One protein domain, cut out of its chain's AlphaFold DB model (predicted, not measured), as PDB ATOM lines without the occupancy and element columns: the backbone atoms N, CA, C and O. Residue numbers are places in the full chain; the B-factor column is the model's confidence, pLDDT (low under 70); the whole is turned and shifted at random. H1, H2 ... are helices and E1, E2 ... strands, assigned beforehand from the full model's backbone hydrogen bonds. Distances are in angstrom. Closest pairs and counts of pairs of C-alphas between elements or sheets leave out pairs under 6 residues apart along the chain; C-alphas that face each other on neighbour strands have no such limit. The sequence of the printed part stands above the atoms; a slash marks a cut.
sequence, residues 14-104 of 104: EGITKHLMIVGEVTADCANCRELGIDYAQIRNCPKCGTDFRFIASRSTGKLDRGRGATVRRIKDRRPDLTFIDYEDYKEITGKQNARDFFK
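Overview. This is residues 14 to 104 of the 104 residues of an uncharacterized protein of Candidatus Omnitrophica bacterium CG07_land_8_20_14_0_80_50_8 (UniProt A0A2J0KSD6). A small three-stranded sheet sits in the middle, with helix H2 lying crosswise at one end of the longest axis and the long helix H3 starting beside the edge strand E3 and running out toward the other end. A long loop, residues 31 to 54, leads out from E2 and folds back to E3, and the last residues, 95 to 104, stick out as an arm. The printed part has 91 residues, with three named helices and three named strands in the order H1, E1, E2, E3, H2, H3; the sheet runs E2, E1, E3 and is mixed. The class is mixed, helices and strands, with 43 of the 91 residues in named elements. The whole is compact, with a radius of gyration of the C-alphas of 13.3 A and spans of 42 by 33 by 19 A.

Along the chain. H1, residues 14 to 18, begins at C-alpha 14 (8.509, -37.356, 25.681). E1 is residues 20 to 23, E2 residues 28 to 30, and E3 residues 55 to 58, 10.5 A long. H2, residues 68 to 78, is 15.8 A long. H3, residues 87 to 102, is 22.0 A long and ends at C-alpha 102 (22.786, -39.872, 33.536).

Arrangement. E1 and E2 form a hairpin, antiparallel at 157 degrees, with N 22 and O 29 2.8 A apart. E1 and E3 are parallel at 25 degrees, with N 23 and O 57 2.8 A apart. H1, H2 and H3 each only graze the sheet; the closest C-alphas to E3 are those of Ile 16, 6.6 A from Phe 55, Val 72, 7.7 A from Ser 58, and Tyr 87, 5.2 A from Ala 57. H2 and H3 are apart. In H1, H2 and H3 every O i to N i+4 pair is within hydrogen-bond range.

Size, cuts and confidence. The C-alphas farthest apart, Asp 77 and Lys 104, are 42.5 A apart. The printed part has no cut. The link from E2 to E3 is long. Residues 61 to 70 and 104 have pLDDT under 70.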
ATOM      1  N   GLU A  14       8.755 -38.369  24.651       94.88
ATOM      2  CA  GLU A  14       8.509 -37.356  25.681       94.88
ATOM      3  C   GLU A  14       7.025 -36.985  25.703       94.88
ATOM      4  O   GLU A  14       6.393 -36.997  26.765       94.88
ATOM      5  N   GLY A  15       6.435 -36.774  24.523       96.62
ATOM      6  CA  GLY A  15       4.999 -36.581  24.349       96.62
ATOM      7  C   GLY A  15       4.173 -37.757  24.869       96.62
ATOM      8  O   GLY A  15       3.179 -37.544  25.568       96.62
ATOM      9  N   ILE A  16       4.597 -39.001  24.612       97.06
ATOM     10  CA  ILE A  16       3.955 -40.178  25.215       97.06
ATOM     11  C   ILE A  16       4.045 -40.107  26.738       97.06
ATOM     12  O   ILE A  16       3.012 -40.148  27.403       97.06
ATOM     13  N   THR A  17       5.249 -39.952  27.291       97.38
ATOM     14  CA  THR A  17       5.502 -39.950  28.743       97.38
ATOM     15  C   THR A  17       4.661 -38.899  29.468       97.38
ATOM     16  O   THR A  17       4.053 -39.187  30.501       97.38
ATOM     17  N   LYS A  18       4.547 -37.696  28.897       97.94
ATOM     18  CA  LYS A  18       3.766 -36.585  29.459       97.94
ATOM     19  C   LYS A  18       2.274 -36.904  29.612       97.94
ATOM     20  O   LYS A  18       1.636 -36.397  30.537       97.94
ATOM     21  N   HIS A  19       1.725 -37.736  28.730       98.31
ATOM     22  CA  HIS A  19       0.297 -38.057  28.649       98.31
ATOM     23  C   HIS A  19      -0.008 -39.538  28.950       98.31
ATOM     24  O   HIS A  19      -1.105 -40.020  28.641       98.31
ATOM     25  N   LEU A  20       0.950 -40.271  29.529       98.06
ATOM     26  CA  LEU A  20       0.847 -41.707  29.782       98.06
ATOM     27  C   LEU A  20       0.356 -42.014  31.200       98.06
ATOM     28  O   LEU A  20       0.890 -41.536  32.204       98.06
ATOM     29  N   MET A  21      -0.631 -42.904  31.254       97.31
ATOM     30  CA  MET A  21      -1.085 -43.578  32.461       97.31
ATOM     31  C   MET A  21      -0.574 -45.022  32.484       97.31
ATOM     32  O   MET A  21      -0.711 -45.751  31.503       97.31
ATOM     33  N   ILE A  22      -0.014 -45.467  33.606       95.94
ATOM     34  CA  ILE A  22       0.508 -46.828  33.769       95.94
ATOM     35  C   ILE A  22      -0.381 -47.591  34.747       95.94
ATOM     36  O   ILE A  22      -0.350 -47.344  35.946       95.94
ATOM     37  N   VAL A  23      -1.161 -48.538  34.237       93.62
ATOM     38  CA  VAL A  23      -2.113 -49.346  35.005       93.62
ATOM     39  C   VAL A  23      -1.419 -50.556  35.628       93.62
ATOM     40  O   VAL A  23      -0.747 -51.335  34.943       93.62
ATOM     41  N   GLY A  24      -1.600 -50.721  36.935       87.62
ATOM     42  CA  GLY A  24      -1.268 -51.934  37.676       87.62
ATOM     43  C   GLY A  24      -2.437 -52.922  37.706       87.62
ATOM     44  O   GLY A  24      -3.159 -53.099  36.727       87.62
ATOM     45  N   GLU A  25      -2.634 -53.592  38.837       81.19
ATOM     46  CA  GLU A  25      -3.759 -54.523  39.005       81.19
ATOM     47  C   GLU A  25      -5.072 -53.796  39.328       81.19
ATOM     48  O   GLU A  25      -6.112 -54.076  38.715       81.19
ATOM     49  N   VAL A  26      -4.998 -52.837  40.260       84.12
ATOM     50  CA  VAL A  26      -6.150 -52.130  40.843       84.12
ATOM     51  C   VAL A  26      -6.178 -50.660  40.431       84.12
ATOM     52  O   VAL A  26      -7.207 -50.172  39.974       84.12
ATOM     53  N   THR A  27      -5.048 -49.970  40.559       92.75
ATOM     54  CA  THR A  27      -4.908 -48.531  40.306       92.75
ATOM     55  C   THR A  27      -3.887 -48.262  39.205       92.75
ATOM     56  O   THR A  27      -3.266 -49.186  38.666       92.75
ATOM     57  N   ALA A  28      -3.726 -46.991  38.850       94.88
ATOM     58  CA  ALA A  28      -2.726 -46.546  37.900       94.88
ATOM     59  C   ALA A  28      -1.880 -45.387  38.420       94.88
ATOM     60  O   ALA A  28      -2.252 -44.695  39.368       94.88
ATOM     61  N   ASP A  29      -0.768 -45.161  37.730       96.94
ATOM     62  CA  ASP A  29       0.183 -44.112  38.045       96.94
ATOM     63  C   ASP A  29       0.362 -43.165  36.856       96.94
ATOM     64  O   ASP A  29       0.303 -43.572  35.692       96.94
ATOM     65  N   CYS A  30       0.616 -41.892  37.139       98.00
ATOM     66  CA  CYS A  30       0.945 -40.893  36.131       98.00
ATOM     67  C   CYS A  30       2.430 -40.983  35.762       98.00
ATOM     68  O   CYS A  30       3.289 -40.746  36.609       98.00
ATOM     69  N   ALA A  31       2.753 -41.257  34.498       97.44
ATOM     70  CA  ALA A  31       4.148 -41.317  34.055       97.44
ATOM     71  C   ALA A  31       4.858 -39.950  34.124       97.44
ATOM     72  O   ALA A  31       6.065 -39.901  34.340       97.44
ATOM     73  N   ASN A  32       4.104 -38.849  34.014       97.75
ATOM     74  CA  ASN A  32       4.636 -37.487  34.032       97.75
ATOM     75  C   ASN A  32       5.074 -37.027  35.437       97.75
ATOM     76  O   ASN A  32       6.201 -36.590  35.629       97.75
ATOM     77  N   CYS A  33       4.191 -37.123  36.439       97.62
ATOM     78  CA  CYS A  33       4.458 -36.595  37.791       97.62
ATOM     79  C   CYS A  33       4.592 -37.667  38.880       97.62
ATOM     80  O   CYS A  33       4.750 -37.327  40.054       97.62
ATOM     81  N   ARG A  34       4.511 -38.950  38.498       96.69
ATOM     82  CA  ARG A  34       4.584 -40.120  39.389       96.69
ATOM     83  C   ARG A  34       3.497 -40.177  40.457       96.69
ATOM     84  O   ARG A  34       3.678 -40.836  41.474       96.69
ATOM     85  N   GLU A  35       2.378 -39.491  40.240       97.81
ATOM     86  CA  GLU A  35       1.226 -39.636  41.124       97.81
ATOM     87  C   GLU A  35       0.684 -41.057  41.054       97.81
ATOM     88  O   GLU A  35       0.495 -41.577  39.954       97.81
ATOM     89  N   LEU A  36       0.460 -41.663  42.217       96.31
ATOM     90  CA  LEU A  36       0.032 -43.052  42.360       96.31
ATOM     91  C   LEU A  36      -1.458 -43.127  42.699       96.31
ATOM     92  O   LEU A  36      -2.049 -42.158  43.171       96.31
ATOM     93  N   GLY A  37      -2.056 -44.304  42.528       95.38
ATOM     94  CA  GLY A  37      -3.403 -44.560  43.053       95.38
ATOM     95  C   GLY A  37      -4.535 -43.929  42.238       95.38
ATOM     96  O   GLY A  37      -5.637 -43.754  42.749       95.38
ATOM     97  N   ILE A  38      -4.290 -43.601  40.970       95.94
ATOM     98  CA  ILE A  38      -5.284 -43.014  40.070       95.94
ATOM     99  C   ILE A  38      -6.318 -44.079  39.687       95.94
ATOM    100  O   ILE A  38      -5.961 -45.173  39.234       95.94
ATOM    101  N   ASP A  39      -7.605 -43.746  39.819       94.88
ATOM    102  CA  ASP A  39      -8.689 -44.543  39.242       94.88
ATOM    103  C   ASP A  39      -8.698 -44.383  37.715       94.88
ATOM    104  O   ASP A  39      -9.246 -43.433  37.148       94.88
ATOM    105  N   TYR A  40      -8.068 -45.343  37.040       92.50
ATOM    106  CA  TYR A  40      -7.896 -45.335  35.591       92.50
ATOM    107  C   TYR A  40      -9.208 -45.425  34.806       92.50
ATOM    108  O   TYR A  40      -9.221 -45.088  33.621       92.50
ATOM    109  N   ALA A  41     -10.296 -45.900  35.423       91.25
ATOM    110  CA  ALA A  41     -11.568 -46.087  34.738       91.25
ATOM    111  C   ALA A  41     -12.354 -44.776  34.600       91.25
ATOM    112  O   ALA A  41     -13.073 -44.610  33.621       91.25
ATOM    113  N   GLN A  42     -12.200 -43.850  35.550       91.06
ATOM    114  CA  GLN A  42     -13.013 -42.629  35.624       91.06
ATOM    115  C   GLN A  42     -12.227 -41.358  35.280       91.06
ATOM    116  O   GLN A  42     -12.780 -40.396  34.746       91.06
ATOM    117  N   ILE A  43     -10.927 -41.336  35.571       94.12
ATOM    118  CA  ILE A  43     -10.135 -40.109  35.515       94.12
ATOM    119  C   ILE A  43      -9.542 -39.874  34.117       94.12
ATOM    120  O   ILE A  43      -8.801 -40.701  33.576       94.12
ATOM    121  N   ARG A  44      -9.820 -38.693  33.549       95.56
ATOM    122  CA  ARG A  44      -9.256 -38.230  32.264       95.56
ATOM    123  C   ARG A  44      -7.971 -37.421  32.405       95.56
ATOM    124  O   ARG A  44      -7.133 -37.474  31.512       95.56
ATOM    125  N   ASN A  45      -7.799 -36.716  33.521       97.81
ATOM    126  CA  ASN A  45      -6.649 -35.856  33.782       97.81
ATOM    127  C   ASN A  45      -5.968 -36.258  35.084       97.81
ATOM    128  O   ASN A  45      -6.646 -36.573  36.056       97.81
ATOM    129  N   CYS A  46      -4.640 -36.211  35.147       97.69
ATOM    130  CA  CYS A  46      -3.942 -36.485  36.398       97.69
ATOM    131  C   CYS A  46      -4.408 -35.504  37.492       97.69
ATOM    132  O   CYS A  46      -4.291 -34.294  37.289       97.69
ATOM    133  N   PRO A  47      -4.856 -35.989  38.667       97.25
ATOM    134  CA  PRO A  47      -5.381 -35.121  39.725       97.25
ATOM    135  C   PRO A  47      -4.315 -34.194  40.327       97.25
ATOM    136  O   PRO A  47      -4.655 -33.193  40.946       97.25
ATOM    137  N   LYS A  48      -3.028 -34.509  40.130       97.94
ATOM    138  CA  LYS A  48      -1.903 -33.730  40.656       97.94
ATOM    139  C   LYS A  48      -1.314 -32.737  39.664       97.94
ATOM    140  O   LYS A  48      -1.101 -31.587  40.018       97.94
ATOM    141  N   CYS A  49      -0.988 -33.178  38.447       97.94
ATOM    142  CA  CYS A  49      -0.311 -32.319  37.465       97.94
ATOM    143  C   CYS A  49      -1.218 -31.824  36.333       97.94
ATOM    144  O   CYS A  49      -0.746 -31.115  35.451       97.94
ATOM    145  N   GLY A  50      -2.494 -32.220  36.314       97.69
ATOM    146  CA  GLY A  50      -3.484 -31.765  35.335       97.69
ATOM    147  C   GLY A  50      -3.328 -32.331  33.918       97.69
ATOM    148  O   GLY A  50      -4.205 -32.093  33.089       97.69
ATOM    149  N   THR A  51      -2.263 -33.091  33.627       97.81
ATOM    150  CA  THR A  51      -2.039 -33.652  32.282       97.81
ATOM    151  C   THR A  51      -3.235 -34.485  31.835       97.81
ATOM    152  O   THR A  51      -3.757 -35.284  32.613       97.81
ATOM    153  N   ASP A  52      -3.684 -34.290  30.600       97.81
ATOM    154  CA  ASP A  52      -4.693 -35.131  29.972       97.81
ATOM    155  C   ASP A  52      -4.070 -36.467  29.572       97.81
ATOM    156  O   ASP A  52      -3.025 -36.520  28.923       97.81
ATOM    157  N   PHE A  53      -4.702 -37.566  29.966       98.12
ATOM    158  CA  PHE A  53      -4.245 -38.885  29.562       98.12
ATOM    159  C   PHE A  53      -4.671 -39.157  28.121       98.12
ATOM    160  O   PHE A  53      -5.848 -39.060  27.785       98.12
ATOM    161  N   ARG A  54      -3.698 -39.517  27.279       97.88
ATOM    162  CA  ARG A  54      -3.893 -39.926  25.872       97.88
ATOM    163  C   ARG A  54      -3.407 -41.344  25.615       97.88
ATOM    164  O   ARG A  54      -3.863 -42.012  24.686       97.88
ATOM    165  N   PHE A  55      -2.491 -41.801  26.464       97.50
ATOM    166  CA  PHE A  55      -1.859 -43.100  26.369       97.50
ATOM    167  C   PHE A  55      -2.083 -43.902  27.643       97.50
ATOM    168  O   PHE A  55      -2.166 -43.350  28.744       97.50
ATOM    169  N   ILE A  56      -2.134 -45.221  27.492       95.75
ATOM    170  CA  ILE A  56      -2.246 -46.158  28.603       95.75
ATOM    171  C   ILE A  56      -1.337 -47.362  28.376       95.75
ATOM    172  O   ILE A  56      -1.292 -47.924  27.285       95.75
ATOM    173  N   ALA A  57      -0.611 -47.760  29.409       94.06
ATOM    174  CA  ALA A  57       0.189 -48.977  29.426       94.06
ATOM    175  C   ALA A  57      -0.223 -49.827  30.627       94.06
ATOM    176  O   ALA A  57      -0.729 -49.300  31.616       94.06
ATOM    177  N   SER A  58      -0.009 -51.139  30.569       90.56
ATOM    178  CA  SER A  58      -0.309 -52.035  31.689       90.56
ATOM    179  C   SER A  58       0.924 -52.836  32.081       90.56
ATOM    180  O   SER A  58       1.552 -53.469  31.237       90.56
ATOM    181  N   ARG A  59       1.252 -52.831  33.378       85.88
ATOM    182  CA  ARG A  59       2.423 -53.540  33.926       85.88
ATOM    183  C   ARG A  59       2.308 -55.061  33.842       85.88
ATOM    184  O   ARG A  59       3.310 -55.758  33.919       85.88
ATOM    185  N   SER A  60       1.090 -55.571  33.707       71.94
ATOM    186  CA  SER A  60       0.750 -56.992  33.792       71.94
ATOM    187  C   SER A  60       0.483 -57.631  32.425       71.94
ATOM    188  O   SER A  60      -0.125 -58.694  32.339       71.94
ATOM    189  N   THR A  61       0.974 -57.044  31.328       61.28
ATOM    190  CA  THR A  61       0.870 -57.645  29.985       61.28
ATOM    191  C   THR A  61       1.973 -58.674  29.701       61.28
ATOM    192  O   THR A  61       2.446 -58.771  28.576       61.28
ATOM    193  N   GLY A  62       2.445 -59.424  30.693       46.75
ATOM    194  CA  GLY A  62       3.612 -60.302  30.551       46.75
ATOM    195  C   GLY A  62       3.412 -61.437  29.537       46.75
ATOM    196  O   GLY A  62       2.745 -62.416  29.833       46.75
ATOM    197  N   LYS A  63       4.074 -61.334  28.372       45.75
ATOM    198  CA  LYS A  63       4.175 -62.350  27.290       45.75
ATOM    199  C   LYS A  63       2.827 -62.743  26.658       45.75
ATOM    200  O   LYS A  63       1.763 -62.417  27.156       45.75
ATOM    201  N   LEU A  64       2.862 -63.271  25.433       47.28
ATOM    202  CA  LEU A  64       1.690 -63.747  24.675       47.28
ATOM    203  C   LEU A  64       1.106 -65.000  25.358       47.28
ATOM    204  O   LEU A  64       1.111 -66.092  24.803       47.28
ATOM    205  N   ASP A  65       0.671 -64.872  26.605       47.03
ATOM    206  CA  ASP A  65      -0.141 -65.880  27.257       47.03
ATOM    207  C   ASP A  65      -1.622 -65.620  26.937       47.03
ATOM    208  O   ASP A  65      -2.011 -64.569  26.410       47.03
ATOM    209  N   ARG A  66      -2.483 -66.591  27.242       50.28
ATOM    210  CA  ARG A  66      -3.929 -66.471  26.998       50.28
ATOM    211  C   ARG A  66      -4.577 -65.313  27.793       50.28
ATOM    212  O   ARG A  66      -5.732 -64.989  27.524       50.28
ATOM    213  N   GLY A  67      -3.862 -64.692  28.739       51.41
ATOM    214  CA  GLY A  67      -4.315 -63.618  29.626       51.41
ATOM    215  C   GLY A  67      -4.007 -62.197  29.136       51.41
ATOM    216  O   GLY A  67      -4.775 -61.282  29.435       51.41
ATOM    217  N   ARG A  68      -2.973 -61.987  28.306       57.19
ATOM    218  CA  ARG A  68      -2.608 -60.655  27.765       57.19
ATOM    219  C   ARG A  68      -3.773 -59.980  27.041       57.19
ATOM    220  O   ARG A  68      -4.052 -58.795  27.237       57.19
ATOM    221  N   GLY A  69      -4.499 -60.766  26.246       60.62
ATOM    222  CA  GLY A  69      -5.711 -60.319  25.570       60.62
ATOM    223  C   GLY A  69      -6.814 -59.918  26.548       60.62
ATOM    224  O   GLY A  69      -7.510 -58.949  26.280       60.62
ATOM    225  N   ALA A  70      -6.951 -60.601  27.686       69.12
ATOM    226  CA  ALA A  70      -7.988 -60.314  28.675       69.12
ATOM    227  C   ALA A  70      -7.719 -59.007  29.438       69.12
ATOM    228  O   ALA A  70      -8.633 -58.198  29.587       69.12
ATOM    229  N   THR A  71      -6.472 -58.748  29.849       74.94
ATOM    230  CA  THR A  71      -6.105 -57.492  30.531       74.94
ATOM    231  C   THR A  71      -6.226 -56.292  29.597       74.94
ATOM    232  O   THR A  71      -6.866 -55.303  29.958       74.94
ATOM    233  N   VAL A  72      -5.678 -56.391  28.379       77.25
ATOM    234  CA  VAL A  72      -5.798 -55.327  27.367       77.25
ATOM    235  C   VAL A  72      -7.259 -55.102  26.996       77.25
ATOM    236  O   VAL A  72      -7.687 -53.954  26.957       77.25
ATOM    237  N   ARG A  73      -8.045 -56.173  26.802       80.19
ATOM    238  CA  ARG A  73      -9.489 -56.075  26.542       80.19
ATOM    239  C   ARG A  73     -10.200 -55.333  27.663       80.19
ATOM    240  O   ARG A  73     -10.799 -54.307  27.397       80.19
ATOM    241  N   ARG A  74     -10.053 -55.781  28.912       84.38
ATOM    242  CA  ARG A  74     -10.712 -55.172  30.078       84.38
ATOM    243  C   ARG A  74     -10.416 -53.678  30.195       84.38
ATOM    244  O   ARG A  74     -11.313 -52.898  30.503       84.38
ATOM    245  N   ILE A  75      -9.159 -53.279  29.998       87.06
ATOM    246  CA  ILE A  75      -8.777 -51.869  30.108       87.06
ATOM    247  C   ILE A  75      -9.282 -51.092  28.882       87.06
ATOM    248  O   ILE A  75      -9.799 -49.997  29.068       87.06
ATOM    249  N   LYS A  76      -9.228 -51.650  27.662       86.69
ATOM    250  CA  LYS A  76      -9.797 -51.016  26.457       86.69
ATOM    251  C   LYS A  76     -11.309 -50.854  26.525       86.69
ATOM    252  O   LYS A  76     -11.805 -49.839  26.063       86.69
ATOM    253  N   ASP A  77     -12.023 -51.800  27.123       88.19
ATOM    254  CA  ASP A  77     -13.473 -51.707  27.302       88.19
ATOM    255  C   ASP A  77     -13.831 -50.550  28.252       88.19
ATOM    256  O   ASP A  77     -14.838 -49.874  28.065       88.19
ATOM    257  N   ARG A  78     -12.983 -50.287  29.258       90.50
ATOM    258  CA  ARG A  78     -13.149 -49.169  30.204       90.50
ATOM    259  C   ARG A  78     -12.658 -47.833  29.648       90.50
ATOM    260  O   ARG A  78     -13.233 -46.802  29.965       90.50
ATOM    261  N   ARG A  79     -11.578 -47.855  28.866       92.31
ATOM    262  CA  ARG A  79     -10.877 -46.683  28.320       92.31
ATOM    263  C   ARG A  79     -10.628 -46.835  26.818       92.31
ATOM    264  O   ARG A  79      -9.473 -46.930  26.387       92.31
ATOM    265  N   PRO A  80     -11.696 -46.885  26.002       92.31
ATOM    266  CA  PRO A  80     -11.563 -46.994  24.551       92.31
ATOM    267  C   PRO A  80     -10.986 -45.717  23.923       92.31
ATOM    268  O   PRO A  80     -10.514 -45.759  22.791       92.31
ATOM    269  N   ASP A  81     -11.004 -44.606  24.663       94.62
ATOM    270  CA  ASP A  81     -10.467 -43.297  24.295       94.62
ATOM    271  C   ASP A  81      -8.932 -43.245  24.257       94.62
ATOM    272  O   ASP A  81      -8.369 -42.358  23.618       94.62
ATOM    273  N   LEU A  82      -8.247 -44.178  24.929       95.81
ATOM    274  CA  LEU A  82      -6.794 -44.143  25.077       95.81
ATOM    275  C   LEU A  82      -6.067 -45.059  24.092       95.81
ATOM    276  O   LEU A  82      -6.458 -46.203  23.825       95.81
ATOM    277  N   THR A  83      -4.924 -44.572  23.615       94.38
ATOM    278  CA  THR A  83      -3.993 -45.366  22.813       94.38
ATOM    279  C   THR A  83      -3.173 -46.273  23.723       94.38
ATOM    280  O   THR A  83      -2.548 -45.820  24.680       94.38
ATOM    281  N   PHE A  84      -3.157 -47.571  23.420       92.31
ATOM    282  CA  PHE A  84      -2.398 -48.542  24.201       92.31
ATOM    283  C   PHE A  84      -0.938 -48.555  23.775       92.31
ATOM    284  O   PHE A  84      -0.634 -48.786  22.607       92.31
ATOM    285  N   ILE A  85      -0.058 -48.364  24.748       92.62
ATOM    286  CA  ILE A  85       1.385 -48.489  24.597       92.62
ATOM    287  C   ILE A  85       1.812 -49.788  25.269       92.62
ATOM    288  O   ILE A  85       1.370 -50.109  26.376       92.62
ATOM    289  N   ASP A  86       2.662 -50.561  24.594       90.75
ATOM    290  CA  ASP A  86       3.243 -51.736  25.224       90.75
ATOM    291  C   ASP A  86       4.202 -51.304  26.337       90.75
ATOM    292  O   ASP A  86       5.103 -50.489  26.132       90.75
ATOM    293  N   TYR A  87       3.972 -51.832  27.537       91.19
ATOM    294  CA  TYR A  87       4.709 -51.406  28.717       91.19
ATOM    295  C   TYR A  87       6.191 -51.786  28.660       91.19
ATOM    296  O   TYR A  87       7.019 -51.010  29.134       91.19
ATOM    297  N   GLU A  88       6.533 -52.939  28.076       89.75
ATOM    298  CA  GLU A  88       7.930 -53.374  27.989       89.75
ATOM    299  C   GLU A  88       8.701 -52.495  27.004       89.75
ATOM    300  O   GLU A  88       9.775 -52.007  27.351       89.75
ATOM    301  N   ASP A  89       8.115 -52.188  25.841       91.12
ATOM    302  CA  ASP A  89       8.733 -51.276  24.869       91.12
ATOM    303  C   ASP A  89       8.977 -49.895  25.503       91.12
ATOM    304  O   ASP A  89      10.085 -49.359  25.451       91.12
ATOM    305  N   TYR A  90       7.966 -49.337  26.177       93.88
ATOM    306  CA  TYR A  90       8.097 -48.063  26.884       93.88
ATOM    307  C   TYR A  90       9.198 -48.104  27.956       93.88
ATOM    308  O   TYR A  90      10.050 -47.213  28.015       93.88
ATOM    309  N   LYS A  91       9.208 -49.141  28.799       93.44
ATOM    310  CA  LYS A  91      10.163 -49.301  29.901       93.44
ATOM    311  C   LYS A  91      11.598 -49.458  29.403       93.44
ATOM    312  O   LYS A  91      12.503 -48.836  29.958       93.44
ATOM    313  N   GLU A  92      11.825 -50.264  28.369       93.44
ATOM    314  CA  GLU A  92      13.161 -50.463  27.804       93.44
ATOM    315  C   GLU A  92      13.712 -49.182  27.171       93.44
ATOM    316  O   GLU A  92      14.875 -48.837  27.396       93.44
ATOM    317  N   ILE A  93      12.898 -48.462  26.392       93.44
ATOM    318  CA  ILE A  93      13.355 -47.258  25.690       93.44
ATOM    319  C   ILE A  93      13.604 -46.116  26.685       93.44
ATOM    320  O   ILE A  93      14.675 -45.507  26.651       93.44
ATOM    321  N   THR A  94      12.676 -45.870  27.617       93.50
ATOM    322  CA  THR A  94      12.868 -44.853  28.668       93.50
ATOM    323  C   THR A  94      14.047 -45.185  29.576       93.50
ATOM    324  O   THR A  94      14.821 -44.296  29.922       93.50
ATOM    325  N   GLY A  95      14.253 -46.462  29.915       91.75
ATOM    326  CA  GLY A  95      15.425 -46.913  30.664       91.75
ATOM    327  C   GLY A  95      16.739 -46.598  29.944       91.75
ATOM    328  O   GLY A  95      17.659 -46.053  30.555       91.75
ATOM    329  N   LYS A  96      16.815 -46.868  28.633       91.88
ATOM    330  CA  LYS A  96      17.981 -46.524  27.802       91.88
ATOM    331  C   LYS A  96      18.214 -45.013  27.726       91.88
ATOM    332  O   LYS A  96      19.364 -44.588  27.796       91.88
ATOM    333  N   GLN A  97      17.161 -44.208  27.584       89.44
ATOM    334  CA  GLN A  97      17.281 -42.748  27.529       89.44
ATOM    335  C   GLN A  97      17.773 -42.174  28.862       89.44
ATOM    336  O   GLN A  97      18.790 -41.486  28.883       89.44
ATOM    337  N   ASN A  98      17.147 -42.563  29.975       88.69
ATOM    338  CA  ASN A  98      17.544 -42.119  31.312       88.69
ATOM    339  C   ASN A  98      18.994 -42.497  31.642       88.69
ATOM    340  O   ASN A  98      19.724 -41.691  32.208       88.69
ATOM    341  N   ALA A  99      19.432 -43.706  31.270       90.69
ATOM    342  CA  ALA A  99      20.821 -44.116  31.455       90.69
ATOM    343  C   ALA A  99      21.779 -43.241  30.634       90.69
ATOM    344  O   ALA A  99      22.786 -42.778  31.157       90.69
ATOM    345  N   ARG A 100      21.458 -42.968  29.361       90.06
ATOM    346  CA  ARG A 100      22.280 -42.092  28.511       90.06
ATOM    347  C   ARG A 100      22.400 -40.681  29.071       90.06
ATOM    348  O   ARG A 100      23.483 -40.119  28.990       90.06
ATOM    349  N   ASP A 101      21.319 -40.121  29.602       88.69
ATOM    350  CA  ASP A 101      21.324 -38.760  30.144       88.69
ATOM    351  C   ASP A 101      21.967 -38.678  31.536       88.69
ATOM    352  O   ASP A 101      22.450 -37.620  31.911       88.69
ATOM    353  N   PHE A 102      22.048 -39.792  32.272       85.69
ATOM    354  CA  PHE A 102      22.786 -39.872  33.536       85.69
ATOM    355  C   PHE A 102      24.313 -39.892  33.355       85.69
ATOM    356  O   PHE A 102      25.039 -39.413  34.219       85.69
ATOM    357  N   PHE A 103      24.807 -40.475  32.256       82.38
ATOM    358  CA  PHE A 103      26.243 -40.568  31.950       82.38
ATOM    359  C   PHE A 103      26.759 -39.444  31.030       82.38
ATOM    360  O   PHE A 103      27.893 -39.527  30.555       82.38
ATOM    361  N   LYS A 104      25.938 -38.427  30.747       62.72
ATOM    362  CA  LYS A 104      26.365 -37.168  30.119       62.72
ATOM    363  C   LYS A 104      26.710 -36.147  31.193       62.72
ATOM    364  O   LYS A 104      27.664 -35.380  30.948       62.72
TER     365      LYS A 104